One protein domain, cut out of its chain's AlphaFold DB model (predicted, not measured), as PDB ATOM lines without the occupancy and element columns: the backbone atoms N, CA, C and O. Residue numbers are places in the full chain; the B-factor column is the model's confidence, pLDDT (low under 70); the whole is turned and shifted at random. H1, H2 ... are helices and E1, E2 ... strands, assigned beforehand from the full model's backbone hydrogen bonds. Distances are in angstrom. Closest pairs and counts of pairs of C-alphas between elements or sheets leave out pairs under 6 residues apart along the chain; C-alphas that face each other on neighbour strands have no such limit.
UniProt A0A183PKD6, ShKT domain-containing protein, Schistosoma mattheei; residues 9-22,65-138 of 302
ATOM      1  N   LEU A   9     -23.082  31.321  47.385       39.44
ATOM      2  CA  LEU A   9     -22.973  32.446  46.484       39.44
ATOM      3  C   LEU A   9     -22.751  31.820  45.105       39.44
ATOM      4  O   LEU A   9     -22.047  30.810  44.995       39.44
ATOM      5  N   SER A  10     -23.402  32.326  44.051       37.28
ATOM      6  CA  SER A  10     -23.010  31.861  42.717       37.28
ATOM      7  C   SER A  10     -21.514  32.143  42.547       37.28
ATOM      8  O   SER A  10     -20.991  33.059  43.177       37.28
ATOM      9  N   PHE A  11     -20.808  31.372  41.723       33.47
ATOM     10  CA  PHE A  11     -19.380  31.580  41.443       33.47
ATOM     11  C   PHE A  11     -19.032  33.070  41.208       33.47
ATOM     12  O   PHE A  11     -18.030  33.580  41.698       33.47
ATOM     13  N   GLU A  12     -19.933  33.809  40.564       36.72
ATOM     14  CA  GLU A  12     -19.835  35.253  40.336       36.72
ATOM     15  C   GLU A  12     -20.061  36.121  41.587       36.72
ATOM     16  O   GLU A  12     -19.443  37.175  41.726       36.72
ATOM     17  N   ASP A  13     -20.929  35.703  42.510       40.47
ATOM     18  CA  ASP A  13     -21.163  36.401  43.776       40.47
ATOM     19  C   ASP A  13     -19.984  36.193  44.750       40.47
ATOM     20  O   ASP A  13     -19.639  37.099  45.508       40.47
ATOM     21  N   THR A  14     -19.319  35.037  44.674       40.72
ATOM     22  CA  THR A  14     -18.062  34.744  45.377       40.72
ATOM     23  C   THR A  14     -16.919  35.596  44.830       40.72
ATOM     24  O   THR A  14     -16.208  36.234  45.597       40.72
ATOM     25  N   VAL A  15     -16.792  35.718  43.503       35.53
ATOM     26  CA  VAL A  15     -15.812  36.614  42.856       35.53
ATOM     27  C   VAL A  15     -16.102  38.093  43.159       35.53
ATOM     28  O   VAL A  15     -15.173  38.879  43.352       35.53
ATOM     29  N   GLY A  16     -17.378  38.483  43.236       33.25
ATOM     30  CA  GLY A  16     -17.799  39.833  43.612       33.25
ATOM     31  C   GLY A  16     -17.454  40.191  45.060       33.25
ATOM     32  O   GLY A  16     -16.986  41.298  45.316       33.25
ATOM     33  N   LEU A  17     -17.628  39.254  45.999       36.34
ATOM     34  CA  LEU A  17     -17.253  39.434  47.406       36.34
ATOM     35  C   LEU A  17     -15.735  39.352  47.619       36.34
ATOM     36  O   LEU A  17     -15.181  40.208  48.304       36.34
ATOM     37  N   ASN A  18     -15.041  38.417  46.969       32.56
ATOM     38  CA  ASN A  18     -13.589  38.249  47.095       32.56
ATOM     39  C   ASN A  18     -12.776  39.385  46.456       32.56
ATOM     40  O   ASN A  18     -11.622  39.570  46.808       32.56
ATOM     41  N   ARG A  19     -13.351  40.187  45.546       31.86
ATOM     42  CA  ARG A  19     -12.700  41.412  45.027       31.86
ATOM     43  C   ARG A  19     -12.977  42.664  45.867       31.86
ATOM     44  O   ARG A  19     -12.228  43.633  45.779       31.86
ATOM     45  N   LEU A  20     -14.039  42.652  46.673       33.00
ATOM     46  CA  LEU A  20     -14.410  43.728  47.603       33.00
ATOM     47  C   LEU A  20     -13.510  43.767  48.845       33.00
ATOM     48  O   LEU A  20     -13.286  44.832  49.421       33.00
ATOM     49  N   TYR A  21     -12.988  42.609  49.244       32.47
ATOM     50  CA  TYR A  21     -12.052  42.438  50.346       32.47
ATOM     51  C   TYR A  21     -10.725  42.006  49.732       32.47
ATOM     52  O   TYR A  21     -10.701  40.975  49.083       32.47
ATOM     53  N   LYS A  22      -9.649  42.797  49.857       32.53
ATOM     54  CA  LYS A  22      -8.321  42.505  49.272       32.53
ATOM     55  C   LYS A  22      -7.678  41.241  49.879       32.53
ATOM     56  O   LYS A  22      -6.687  41.332  50.595       32.53
ATOM     57  N   CYS A  65     -12.323  48.975  37.002       77.12
ATOM     58  CA  CYS A  65     -13.391  49.771  37.611       77.12
ATOM     59  C   CYS A  65     -12.850  50.538  38.825       77.12
ATOM     60  O   CYS A  65     -11.896  50.085  39.465       77.12
ATOM     61  N   GLU A  66     -13.475  51.666  39.158       80.00
ATOM     62  CA  GLU A  66     -13.105  52.446  40.339       80.00
ATOM     63  C   GLU A  66     -13.349  51.647  41.638       80.00
ATOM     64  O   GLU A  66     -14.178  50.726  41.667       80.00
ATOM     65  N   PRO A  67     -12.658  51.969  42.749       75.31
ATOM     66  CA  PRO A  67     -12.879  51.301  44.029       75.31
ATOM     67  C   PRO A  67     -14.357  51.332  44.458       75.31
ATOM     68  O   PRO A  67     -14.944  52.395  44.649       75.31
ATOM     69  N   GLY A  68     -14.957  50.152  44.651       65.62
ATOM     70  CA  GLY A  68     -16.372  50.002  45.027       65.62
ATOM     71  C   GLY A  68     -17.352  49.867  43.851       65.62
ATOM     72  O   GLY A  68     -18.561  49.748  44.079       65.62
ATOM     73  N   GLU A  69     -16.856  49.850  42.613       71.62
ATOM     74  CA  GLU A  69     -17.627  49.521  41.414       71.62
ATOM     75  C   GLU A  69     -17.444  48.063  40.967       71.62
ATOM     76  O   GLU A  69     -16.454  47.399  41.273       71.62
ATOM     77  N   PHE A  70     -18.417  47.571  40.199       67.44
ATOM     78  CA  PHE A  70     -18.494  46.194  39.721       67.44
ATOM     79  C   PHE A  70     -18.746  46.163  38.223       67.44
ATOM     80  O   PHE A  70     -19.571  46.906  37.695       67.44
ATOM     81  N   ARG A  71     -18.063  45.251  37.534       73.81
ATOM     82  CA  ARG A  71     -18.238  45.039  36.097       73.81
ATOM     83  C   ARG A  71     -19.397  44.076  35.849       73.81
ATOM     84  O   ARG A  71     -19.395  42.964  36.371       73.81
ATOM     85  N   ASN A  72     -20.385  44.489  35.057       68.56
ATOM     86  CA  ASN A  72     -21.507  43.629  34.663       68.56
ATOM     87  C   ASN A  72     -21.177  42.747  33.438       68.56
ATOM     88  O   ASN A  72     -20.110  42.870  32.841       68.56
ATOM     89  N   LYS A  73     -22.126  41.892  33.022       67.44
ATOM     90  CA  LYS A  73     -21.977  40.993  31.858       67.44
ATOM     91  C   LYS A  73     -21.790  41.693  30.503       67.44
ATOM     92  O   LYS A  73     -21.356  41.068  29.551       67.44
ATOM     93  N   HIS A  74     -22.129  42.981  30.415       72.69
ATOM     94  CA  HIS A  74     -21.889  43.811  29.229       72.69
ATOM     95  C   HIS A  74     -20.546  44.548  29.323       72.69
ATOM     96  O   HIS A  74     -20.291  45.473  28.558       72.69
ATOM     97  N   CYS A  75     -19.711  44.175  30.295       73.19
ATOM     98  CA  CYS A  75     -18.430  44.796  30.569       73.19
ATOM     99  C   CYS A  75     -18.553  46.302  30.894       73.19
ATOM    100  O   CYS A  75     -17.718  47.108  30.510       73.19
ATOM    101  N   ILE A  76     -19.603  46.717  31.607       79.75
ATOM    102  CA  ILE A  76     -19.782  48.109  32.058       79.75
ATOM    103  C   ILE A  76     -19.584  48.158  33.575       79.75
ATOM    104  O   ILE A  76     -20.205  47.369  34.293       79.75
ATOM    105  N   CYS A  77     -18.731  49.068  34.058       78.44
ATOM    106  CA  CYS A  77     -18.569  49.339  35.487       78.44
ATOM    107  C   CYS A  77     -19.812  50.064  36.026       78.44
ATOM    108  O   CYS A  77     -20.293  51.034  35.438       78.44
ATOM    109  N   THR A  78     -20.375  49.560  37.119       72.12
ATOM    110  CA  THR A  78     -21.531  50.143  37.801       72.12
ATOM    111  C   THR A  78     -21.312  50.145  39.308       72.12
ATOM    112  O   THR A  78     -20.587  49.314  39.851       72.12
ATOM    113  N   ASN A  79     -21.961  51.069  40.020       77.75
ATOM    114  CA  ASN A  79     -21.895  51.076  41.480       77.75
ATOM    115  C   ASN A  79     -22.518  49.804  42.097       77.75
ATOM    116  O   ASN A  79     -23.401  49.174  41.506       77.75
ATOM    117  N   ALA A  80     -22.102  49.480  43.325       71.88
ATOM    118  CA  ALA A  80     -22.547  48.306  44.085       71.88
ATOM    119  C   ALA A  80     -24.071  48.109  44.123       71.88
ATOM    120  O   ALA A  80     -24.571  46.995  43.970       71.88
ATOM    121  N   SER A  81     -24.819  49.195  44.331       73.94
ATOM    122  CA  SER A  81     -26.277  49.153  44.463       73.94
ATOM    123  C   SER A  81     -26.952  48.775  43.149       73.94
ATOM    124  O   SER A  81     -27.825  47.911  43.135       73.94
ATOM    125  N   LYS A  82     -26.526  49.390  42.041       75.56
ATOM    126  CA  LYS A  82     -27.043  49.096  40.704       75.56
ATOM    127  C   LYS A  82     -26.644  47.691  40.262       75.56
ATOM    128  O   LYS A  82     -27.491  46.948  39.786       75.56
ATOM    129  N   TYR A  83     -25.391  47.301  40.494       71.56
ATOM    130  CA  TYR A  83     -24.912  45.951  40.203       71.56
ATOM    131  C   TYR A  83     -25.745  44.874  40.914       71.56
ATOM    132  O   TYR A  83     -26.182  43.905  40.291       71.56
ATOM    133  N   ALA A  84     -26.019  45.066  42.207       71.44
ATOM    134  CA  ALA A  84     -26.825  44.133  42.987       71.44
ATOM    135  C   ALA A  84     -28.301  44.116  42.547       71.44
ATOM    136  O   ALA A  84     -28.920  43.051  42.504       71.44
ATOM    137  N   PHE A  85     -28.856  45.276  42.179       75.69
ATOM    138  CA  PHE A  85     -30.222  45.392  41.667       75.69
ATOM    139  C   PHE A  85     -30.402  44.689  40.314       75.69
ATOM    140  O   PHE A  85     -31.329  43.899  40.162       75.69
ATOM    141  N   ASP A  86     -29.492  44.898  39.360       73.69
ATOM    142  CA  ASP A  86     -29.584  44.335  38.002       73.69
ATOM    143  C   ASP A  86     -29.538  42.793  37.993       73.69
ATOM    144  O   ASP A  86     -30.087  42.139  37.098       73.69
ATOM    145  N   ARG A  87     -28.892  42.202  39.004       74.56
ATOM    146  CA  ARG A  87     -28.814  40.749  39.216       74.56
ATOM    147  C   ARG A  87     -29.992  40.200  40.022       74.56
ATOM    148  O   ARG A  87     -30.171  38.989  40.061       74.56
ATOM    149  N   CYS A  88     -30.811  41.050  40.640       80.00
ATOM    150  CA  CYS A  88     -31.980  40.639  41.416       80.00
ATOM    151  C   CYS A  88     -33.178  40.304  40.515       80.00
ATOM    152  O   CYS A  88     -34.162  41.040  40.425       80.00
ATOM    153  N   LYS A  89     -33.108  39.164  39.838       81.56
ATOM    154  CA  LYS A  89     -34.197  38.655  39.009       81.56
ATOM    155  C   LYS A  89     -34.183  37.138  38.979       81.56
ATOM    156  O   LYS A  89     -33.166  36.522  39.283       81.56
ATOM    157  N   ASP A  90     -35.327  36.586  38.617       83.00
ATOM    158  CA  ASP A  90     -35.446  35.175  38.284       83.00
ATOM    159  C   ASP A  90     -35.202  34.997  36.781       83.00
ATOM    160  O   ASP A  90     -35.367  35.941  35.996       83.00
ATOM    161  N   ASP A  91     -34.810  33.794  36.386       80.69
ATOM    162  CA  ASP A  91     -34.790  33.375  34.998       80.69
ATOM    163  C   ASP A  91     -36.234  33.298  34.488       80.69
ATOM    164  O   ASP A  91     -37.111  32.649  35.066       80.69
ATOM    165  N   VAL A  92     -36.484  34.005  33.391       83.75
ATOM    166  CA  VAL A  92     -37.800  34.095  32.756       83.75
ATOM    167  C   VAL A  92     -38.249  32.765  32.150       83.75
ATOM    168  O   VAL A  92     -39.449  32.555  31.986       83.75
ATOM    169  N   ASN A  93     -37.313  31.863  31.851       81.06
ATOM    170  CA  ASN A  93     -37.600  30.546  31.288       81.06
ATOM    171  C   ASN A  93     -37.925  29.507  32.373       81.06
ATOM    172  O   ASN A  93     -38.589  28.516  32.085       81.06
ATOM    173  N   GLU A  94     -37.545  29.762  33.628       85.31
ATOM    174  CA  GLU A  94     -37.636  28.800  34.738       85.31
ATOM    175  C   GLU A  94     -38.754  29.128  35.742       85.31
ATOM    176  O   GLU A  94     -38.720  28.740  36.909       85.31
ATOM    177  N   THR A  95     -39.804  29.824  35.300       90.44
ATOM    178  CA  THR A  95     -40.915  30.267  36.168       90.44
ATOM    179  C   THR A  95     -41.571  29.128  36.958       90.44
ATOM    180  O   THR A  95     -41.845  29.279  38.152       90.44
ATOM    181  N   LYS A  96     -41.782  27.966  36.325       93.62
ATOM    182  CA  LYS A  96     -42.321  26.771  36.992       93.62
ATOM    183  C   LYS A  96     -41.347  26.222  38.032       93.62
ATOM    184  O   LYS A  96     -41.766  25.926  39.148       93.62
ATOM    185  N   TYR A  97     -40.062  26.125  37.691       88.19
ATOM    186  CA  TYR A  97     -39.028  25.675  38.619       88.19
ATOM    187  C   TYR A  97     -38.937  26.599  39.840       88.19
ATOM    188  O   TYR A  97     -38.849  26.115  40.964       88.19
ATOM    189  N   CYS A  98     -39.068  27.914  39.658       87.31
ATOM    190  CA  CYS A  98     -39.064  28.867  40.766       87.31
ATOM    191  C   CYS A  98     -40.304  28.778  41.660       87.31
ATOM    192  O   CYS A  98     -40.181  28.902  42.879       87.31
ATOM    193  N   SER A  99     -41.481  28.498  41.096       95.19
ATOM    194  CA  SER A  99     -42.675  28.200  41.898       95.19
ATOM    195  C   SER A  99     -42.489  26.925  42.729       95.19
ATOM    196  O   SER A  99     -42.731  26.933  43.939       95.19
ATOM    197  N   ASP A 100     -41.967  25.866  42.105       92.44
ATOM    198  CA  ASP A 100     -41.617  24.609  42.768       92.44
ATOM    199  C   ASP A 100     -40.533  24.801  43.834       92.44
ATOM    200  O   ASP A 100     -40.548  24.140  44.872       92.44
ATOM    201  N   ALA A 101     -39.595  25.723  43.615       87.25
ATOM    202  CA  ALA A 101     -38.507  25.960  44.546       87.25
ATOM    203  C   ALA A 101     -38.978  26.537  45.886       87.25
ATOM    204  O   ALA A 101     -38.358  26.283  46.921       87.25
ATOM    205  N   VAL A 102     -40.088  27.277  45.873       91.81
ATOM    206  CA  VAL A 102     -40.750  27.761  47.086       91.81
ATOM    207  C   VAL A 102     -41.591  26.654  47.711       91.81
ATOM    208  O   VAL A 102     -41.414  26.352  48.888       91.81
ATOM    209  N   SER A 103     -42.484  26.033  46.934       92.50
ATOM    210  CA  SER A 103     -43.451  25.057  47.461       92.50
ATOM    211  C   SER A 103     -42.803  23.767  47.968       92.50
ATOM    212  O   SER A 103     -43.363  23.110  48.837       92.50
ATOM    213  N   LYS A 104     -41.613  23.420  47.469       88.25
ATOM    214  CA  LYS A 104     -40.856  22.218  47.854       88.25
ATOM    215  C   LYS A 104     -39.590  22.534  48.655       88.25
ATOM    216  O   LYS A 104     -38.674  21.724  48.673       88.25
ATOM    217  N   ASN A 105     -39.490  23.722  49.262       86.50
ATOM    218  CA  ASN A 105     -38.338  24.162  50.070       86.50
ATOM    219  C   ASN A 105     -36.960  24.166  49.370       86.50
ATOM    220  O   ASN A 105     -35.929  24.353  50.024       86.50
ATOM    221  N   LYS A 106     -36.889  24.061  48.038       83.62
ATOM    222  CA  LYS A 106     -35.612  24.012  47.297       83.62
ATOM    223  C   LYS A 106     -34.766  25.271  47.452       83.62
ATOM    224  O   LYS A 106     -33.544  25.187  47.389       83.62
ATOM    225  N   CYS A 107     -35.376  26.424  47.727       83.69
ATOM    226  CA  CYS A 107     -34.647  27.651  48.077       83.69
ATOM    227  C   CYS A 107     -33.724  27.497  49.307       83.69
ATOM    228  O   CYS A 107     -32.795  28.291  49.488       83.69
ATOM    229  N   TYR A 108     -33.982  26.491  50.146       79.62
ATOM    230  CA  TYR A 108     -33.198  26.142  51.326       79.62
ATOM    231  C   TYR A 108     -32.406  24.851  51.128       79.62
ATOM    232  O   TYR A 108     -31.211  24.824  51.413       79.62
ATOM    233  N   ASP A 109     -33.059  23.805  50.629       77.50
ATOM    234  CA  ASP A 109     -32.497  22.450  50.599       77.50
ATOM    235  C   ASP A 109     -31.628  22.201  49.360       77.50
ATOM    236  O   ASP A 109     -30.603  21.529  49.433       77.50
ATOM    237  N   GLU A 110     -31.966  22.847  48.244       75.81
ATOM    238  CA  GLU A 110     -31.241  22.785  46.971       75.81
ATOM    239  C   GLU A 110     -30.749  24.182  46.563       75.81
ATOM    240  O   GLU A 110     -30.708  24.525  45.382       75.81
ATOM    241  N   ALA A 111     -30.364  25.013  47.538       75.00
ATOM    242  CA  ALA A 111     -30.000  26.417  47.331       75.00
ATOM    243  C   ALA A 111     -28.979  26.629  46.192       75.00
ATOM    244  O   ALA A 111     -29.091  27.585  45.428       75.00
ATOM    245  N   LYS A 112     -28.030  25.698  46.025       70.50
ATOM    246  CA  LYS A 112     -27.044  25.696  44.930       70.50
ATOM    247  C   LYS A 112     -27.689  25.729  43.535       70.50
ATOM    248  O   LYS A 112     -27.124  26.325  42.627       70.50
ATOM    249  N   TYR A 113     -28.832  25.073  43.372       75.19
ATOM    250  CA  TYR A 113     -29.559  24.965  42.109       75.19
ATOM    251  C   TYR A 113     -30.686  25.991  42.031       75.19
ATOM    252  O   TYR A 113     -30.845  26.642  41.007       75.19
ATOM    253  N   ALA A 114     -31.415  26.204  43.127       77.12
ATOM    254  CA  ALA A 114     -32.549  27.117  43.142       77.12
ATOM    255  C   ALA A 114     -32.128  28.585  42.994       77.12
ATOM    256  O   ALA A 114     -32.745  29.331  42.244       77.12
ATOM    257  N   ILE A 115     -31.074  29.026  43.689       77.19
ATOM    258  CA  ILE A 115     -30.702  30.450  43.750       77.19
ATOM    259  C   ILE A 115     -30.243  31.020  42.399       77.19
ATOM    260  O   ILE A 115     -30.660  32.137  42.098       77.19
ATOM    261  N   PRO A 116     -29.422  30.328  41.580       75.19
ATOM    262  CA  PRO A 116     -29.029  30.834  40.265       75.19
ATOM    263  C   PRO A 116     -30.214  31.205  39.365       75.19
ATOM    264  O   PRO A 116     -30.205  32.287  38.786       75.19
ATOM    265  N   PHE A 117     -31.249  30.362  39.315       79.56
ATOM    266  CA  PHE A 117     -32.434  30.596  38.481       79.56
ATOM    267  C   PHE A 117     -33.500  31.441  39.179       79.56
ATOM    268  O   PHE A 117     -34.212  32.199  38.538       79.56
ATOM    269  N   CYS A 118     -33.626  31.333  40.499       84.44
ATOM    270  CA  CYS A 118     -34.767  31.853  41.254       84.44
ATOM    271  C   CYS A 118     -34.326  32.843  42.325       84.44
ATOM    272  O   CYS A 118     -34.848  32.852  43.440       84.44
ATOM    273  N   ARG A 119     -33.313  33.658  42.026       83.50
ATOM    274  CA  ARG A 119     -32.658  34.525  43.009       83.50
ATOM    275  C   ARG A 119     -33.628  35.460  43.717       83.50
ATOM    276  O   ARG A 119     -33.524  35.632  44.933       83.50
ATOM    277  N   ARG A 120     -34.558  36.071  42.983       86.38
ATOM    278  CA  ARG A 120     -35.547  36.991  43.554       86.38
ATOM    279  C   ARG A 120     -36.624  36.219  44.301       86.38
ATOM    280  O   ARG A 120     -36.946  36.588  45.428       86.38
ATOM    281  N   THR A 121     -37.120  35.136  43.713       90.31
ATOM    282  CA  THR A 121     -38.140  34.259  44.301       90.31
ATOM    283  C   THR A 121     -37.669  33.617  45.613       90.31
ATOM    284  O   THR A 121     -38.397  33.620  46.601       90.31
ATOM    285  N   CYS A 122     -36.418  33.160  45.683       85.44
ATOM    286  CA  CYS A 122     -35.799  32.621  46.895       85.44
ATOM    287  C   CYS A 122     -35.332  33.701  47.885       85.44
ATOM    288  O   CYS A 122     -34.726  33.385  48.910       85.44
ATOM    289  N   GLY A 123     -35.578  34.978  47.586       84.12
ATOM    290  CA  GLY A 123     -35.219  36.099  48.442       84.12
ATOM    291  C   GLY A 123     -33.718  36.307  48.634       84.12
ATOM    292  O   GLY A 123     -33.289  36.785  49.680       84.12
ATOM    293  N   ARG A 124     -32.901  35.948  47.641       80.62
ATOM    294  CA  ARG A 124     -31.433  36.032  47.678       80.62
ATOM    295  C   ARG A 124     -30.885  37.246  46.932       80.62
ATOM    296  O   ARG A 124     -29.779  37.211  46.396       80.62
ATOM    297  N   CYS A 125     -31.654  38.331  46.899       76.56
ATOM    298  CA  CYS A 125     -31.180  39.608  46.396       76.56
ATOM    299  C   CYS A 125     -30.501  40.443  47.481       76.56
ATOM    300  O   CYS A 125     -31.060  40.717  48.553       76.56
ATOM    301  N   PHE A 126     -29.306  40.910  47.149       70.69
ATOM    302  CA  PHE A 126     -28.459  41.689  48.036       70.69
ATOM    303  C   PHE A 126     -28.675  43.187  47.839       70.69
ATOM    304  O   PHE A 126     -28.878  43.654  46.726       70.69
ATOM    305  N   ARG A 127     -28.564  43.961  48.914       63.62
ATOM    306  CA  ARG A 127     -28.390  45.409  48.898       63.62
ATOM    307  C   ARG A 127     -26.920  45.695  49.185       63.62
ATOM    308  O   ARG A 127     -26.520  45.581  50.333       63.62
ATOM    309  N   ALA A 128     -26.130  46.005  48.152       54.88
ATOM    310  CA  ALA A 128     -24.726  46.443  48.242       54.88
ATOM    311  C   ALA A 128     -23.953  45.908  49.477       54.88
ATOM    312  O   ALA A 128     -23.594  46.674  50.371       54.88
ATOM    313  N   GLY A 129     -23.745  44.587  49.547       49.12
ATOM    314  CA  GLY A 129     -22.997  43.939  50.636       49.12
ATOM    315  C   GLY A 129     -23.822  43.377  51.806       49.12
ATOM    316  O   GLY A 129     -23.239  42.828  52.735       49.12
ATOM    317  N   SER A 130     -25.156  43.447  51.785       50.41
ATOM    318  CA  SER A 130     -26.030  42.742  52.739       50.41
ATOM    319  C   SER A 130     -27.199  42.049  52.035       50.41
ATOM    320  O   SER A 130     -27.582  42.445  50.939       50.41
ATOM    321  N   ILE A 131     -27.806  41.020  52.632       51.03
ATOM    322  CA  ILE A 131     -29.104  40.495  52.161       51.03
ATOM    323  C   ILE A 131     -30.135  41.609  52.398       51.03
ATOM    324  O   ILE A 131     -30.149  42.177  53.489       51.03
ATOM    325  N   GLY A 132     -30.926  42.021  51.398       54.47
ATOM    326  CA  GLY A 132     -31.751  43.216  51.636       54.47
ATOM    327  C   GLY A 132     -32.571  43.836  50.510       54.47
ATOM    328  O   GLY A 132     -33.023  44.964  50.698       54.47
ATOM    329  N   ILE A 133     -32.779  43.175  49.367       63.69
ATOM    330  CA  ILE A 133     -33.769  43.660  48.376       63.69
ATOM    331  C   ILE A 133     -35.045  42.813  48.401       63.69
ATOM    332  O   ILE A 133     -36.149  43.343  48.333       63.69
ATOM    333  N   SER A 134     -34.908  41.498  48.535       76.44
ATOM    334  CA  SER A 134     -36.014  40.539  48.483       76.44
ATOM    335  C   SER A 134     -36.111  39.774  49.799       76.44
ATOM    336  O   SER A 134     -35.082  39.371  50.337       76.44
ATOM    337  N   LYS A 135     -37.328  39.531  50.292       81.06
ATOM    338  CA  LYS A 135     -37.546  38.700  51.483       81.06
ATOM    339  C   LYS A 135     -37.536  37.216  51.095       81.06
ATOM    340  O   LYS A 135     -38.232  36.873  50.139       81.06
ATOM    341  N   PRO A 136     -36.784  36.348  51.795       81.12
ATOM    342  CA  PRO A 136     -36.827  34.914  51.532       81.12
ATOM    343  C   PRO A 136     -38.211  34.330  51.847       81.12
ATOM    344  O   PRO A 136     -38.906  34.835  52.737       81.12
ATOM    345  N   PRO A 137     -38.646  33.299  51.099       87.12
ATOM    346  CA  PRO A 137     -39.906  32.619  51.369       87.12
ATOM    347  C   PRO A 137     -39.841  31.935  52.732       87.12
ATOM    348  O   PRO A 137     -38.774  31.534  53.164       87.12
ATOM    349  N   LYS A 138     -40.965  31.750  53.423       86.56
ATOM    350  CA  LYS A 138     -40.952  30.947  54.654       86.56
ATOM    351  C   LYS A 138     -40.635  29.495  54.300       86.56
ATOM    352  O   LYS A 138     -41.284  28.944  53.414       86.56
TER     353      LYS A 138
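Overview. This is residues 9 to 22 and 65 to 138 of the 302 residues of the protein "ShKT domain-containing protein" of Schistosoma mattheei (UniProt A0A183PKD6). The model is an elongated body with a small group of elements towards each end: the strand hairpin E1 and E2 with helix H2 next to it, and the short helices H3, H4 and H5. Residues 87 to 94 join the two groups, and the long unnamed stretch 118 to 138 runs from H5 towards H2 and folds back; H1 lies on the hairpin's side of the body and touches no helix. The printed part has 88 residues, with five named helices and two named strands in the order H1, E1, E2, H2, H3, H4, H5, the sheet E1 - E2 being antiparallel. The class is mostly helix, though under half of the residues are in named elements. The whole is compact by its radius of gyration of the C-alphas, 13.5 A, and spans 41 by 23 by 20 A.

Arrangement. H1, residues 11 to 20, has one pair of C-alphas within 8 A of E1, residues 69 to 71: those of Gly 16 and Phe 70, 7.5 A apart. E1 and E2, residues 77 to 79, form an antiparallel hairpin at 140 degrees between their directions, with N 70 and O 78 and also N 78 and O 70 within hydrogen-bond range at 2.8 A. H2, residues 80 to 86, follows E2 by a tight link with no residue between; the closest C-alphas of E1 and H2 are those of Glu 69 and Ala 80, 5.7 A apart. H2 is apart from H3, residues 95 to 103. H3 and H4, residues 106 to 109, are close but not clearly touching; their closest C-alphas, those of Ala 101 and Cys 107, are 5.5 A apart. H3 and H5, residues 111 to 117, only just touch, with 3 pairs of C-alphas within 8 A, the closest being those of Ala 101 and Ala 114 at 6.2 A. They run opposite ways at a shallow tilt of 33 degrees, only just short of steep. H4 and H5 only just touch, with 3 pairs of C-alphas within 8 A, and only at the corner by their link; Cys 107 and Ala 114 have the closest C-alphas, 5.4 A apart. Every O i to N i+4 pair is within hydrogen-bond range in H2 and H3, against 5 of 6 in H1 and 1 of 3 in H5, which has 1 of 4 O i to N i+3 pairs within range; H4 is too short for an O i to N i+4 pair.

Along the chain. H1 begins at C-alpha 11 (-19.380, 31.580, 41.443) and measures 14.5 A from first to last C-alpha. E1 measures 7.0 A and E2 7.1 A. H2 measures 10.1 A, H3 12.7 A and H4 4.8 A; H3 begins at C-alpha 95 (-40.915, 30.267, 36.168). H5, 10.1 A long, ends at C-alpha 117 (-32.434, 30.596, 38.481).

Size, cuts and confidence. The C-alphas of Glu 66 and Lys 104 are the two farthest apart, 41.7 A. Residues 23 to 64 are not printed, and C-alphas 22 and 65 are 14.6 A apart across the cut. Of the links that are printed whole, none is long. Mean pLDDT of the printed part is 70.7, with 25 residues under 70, among them residues 9 to 22 and 127 to 133.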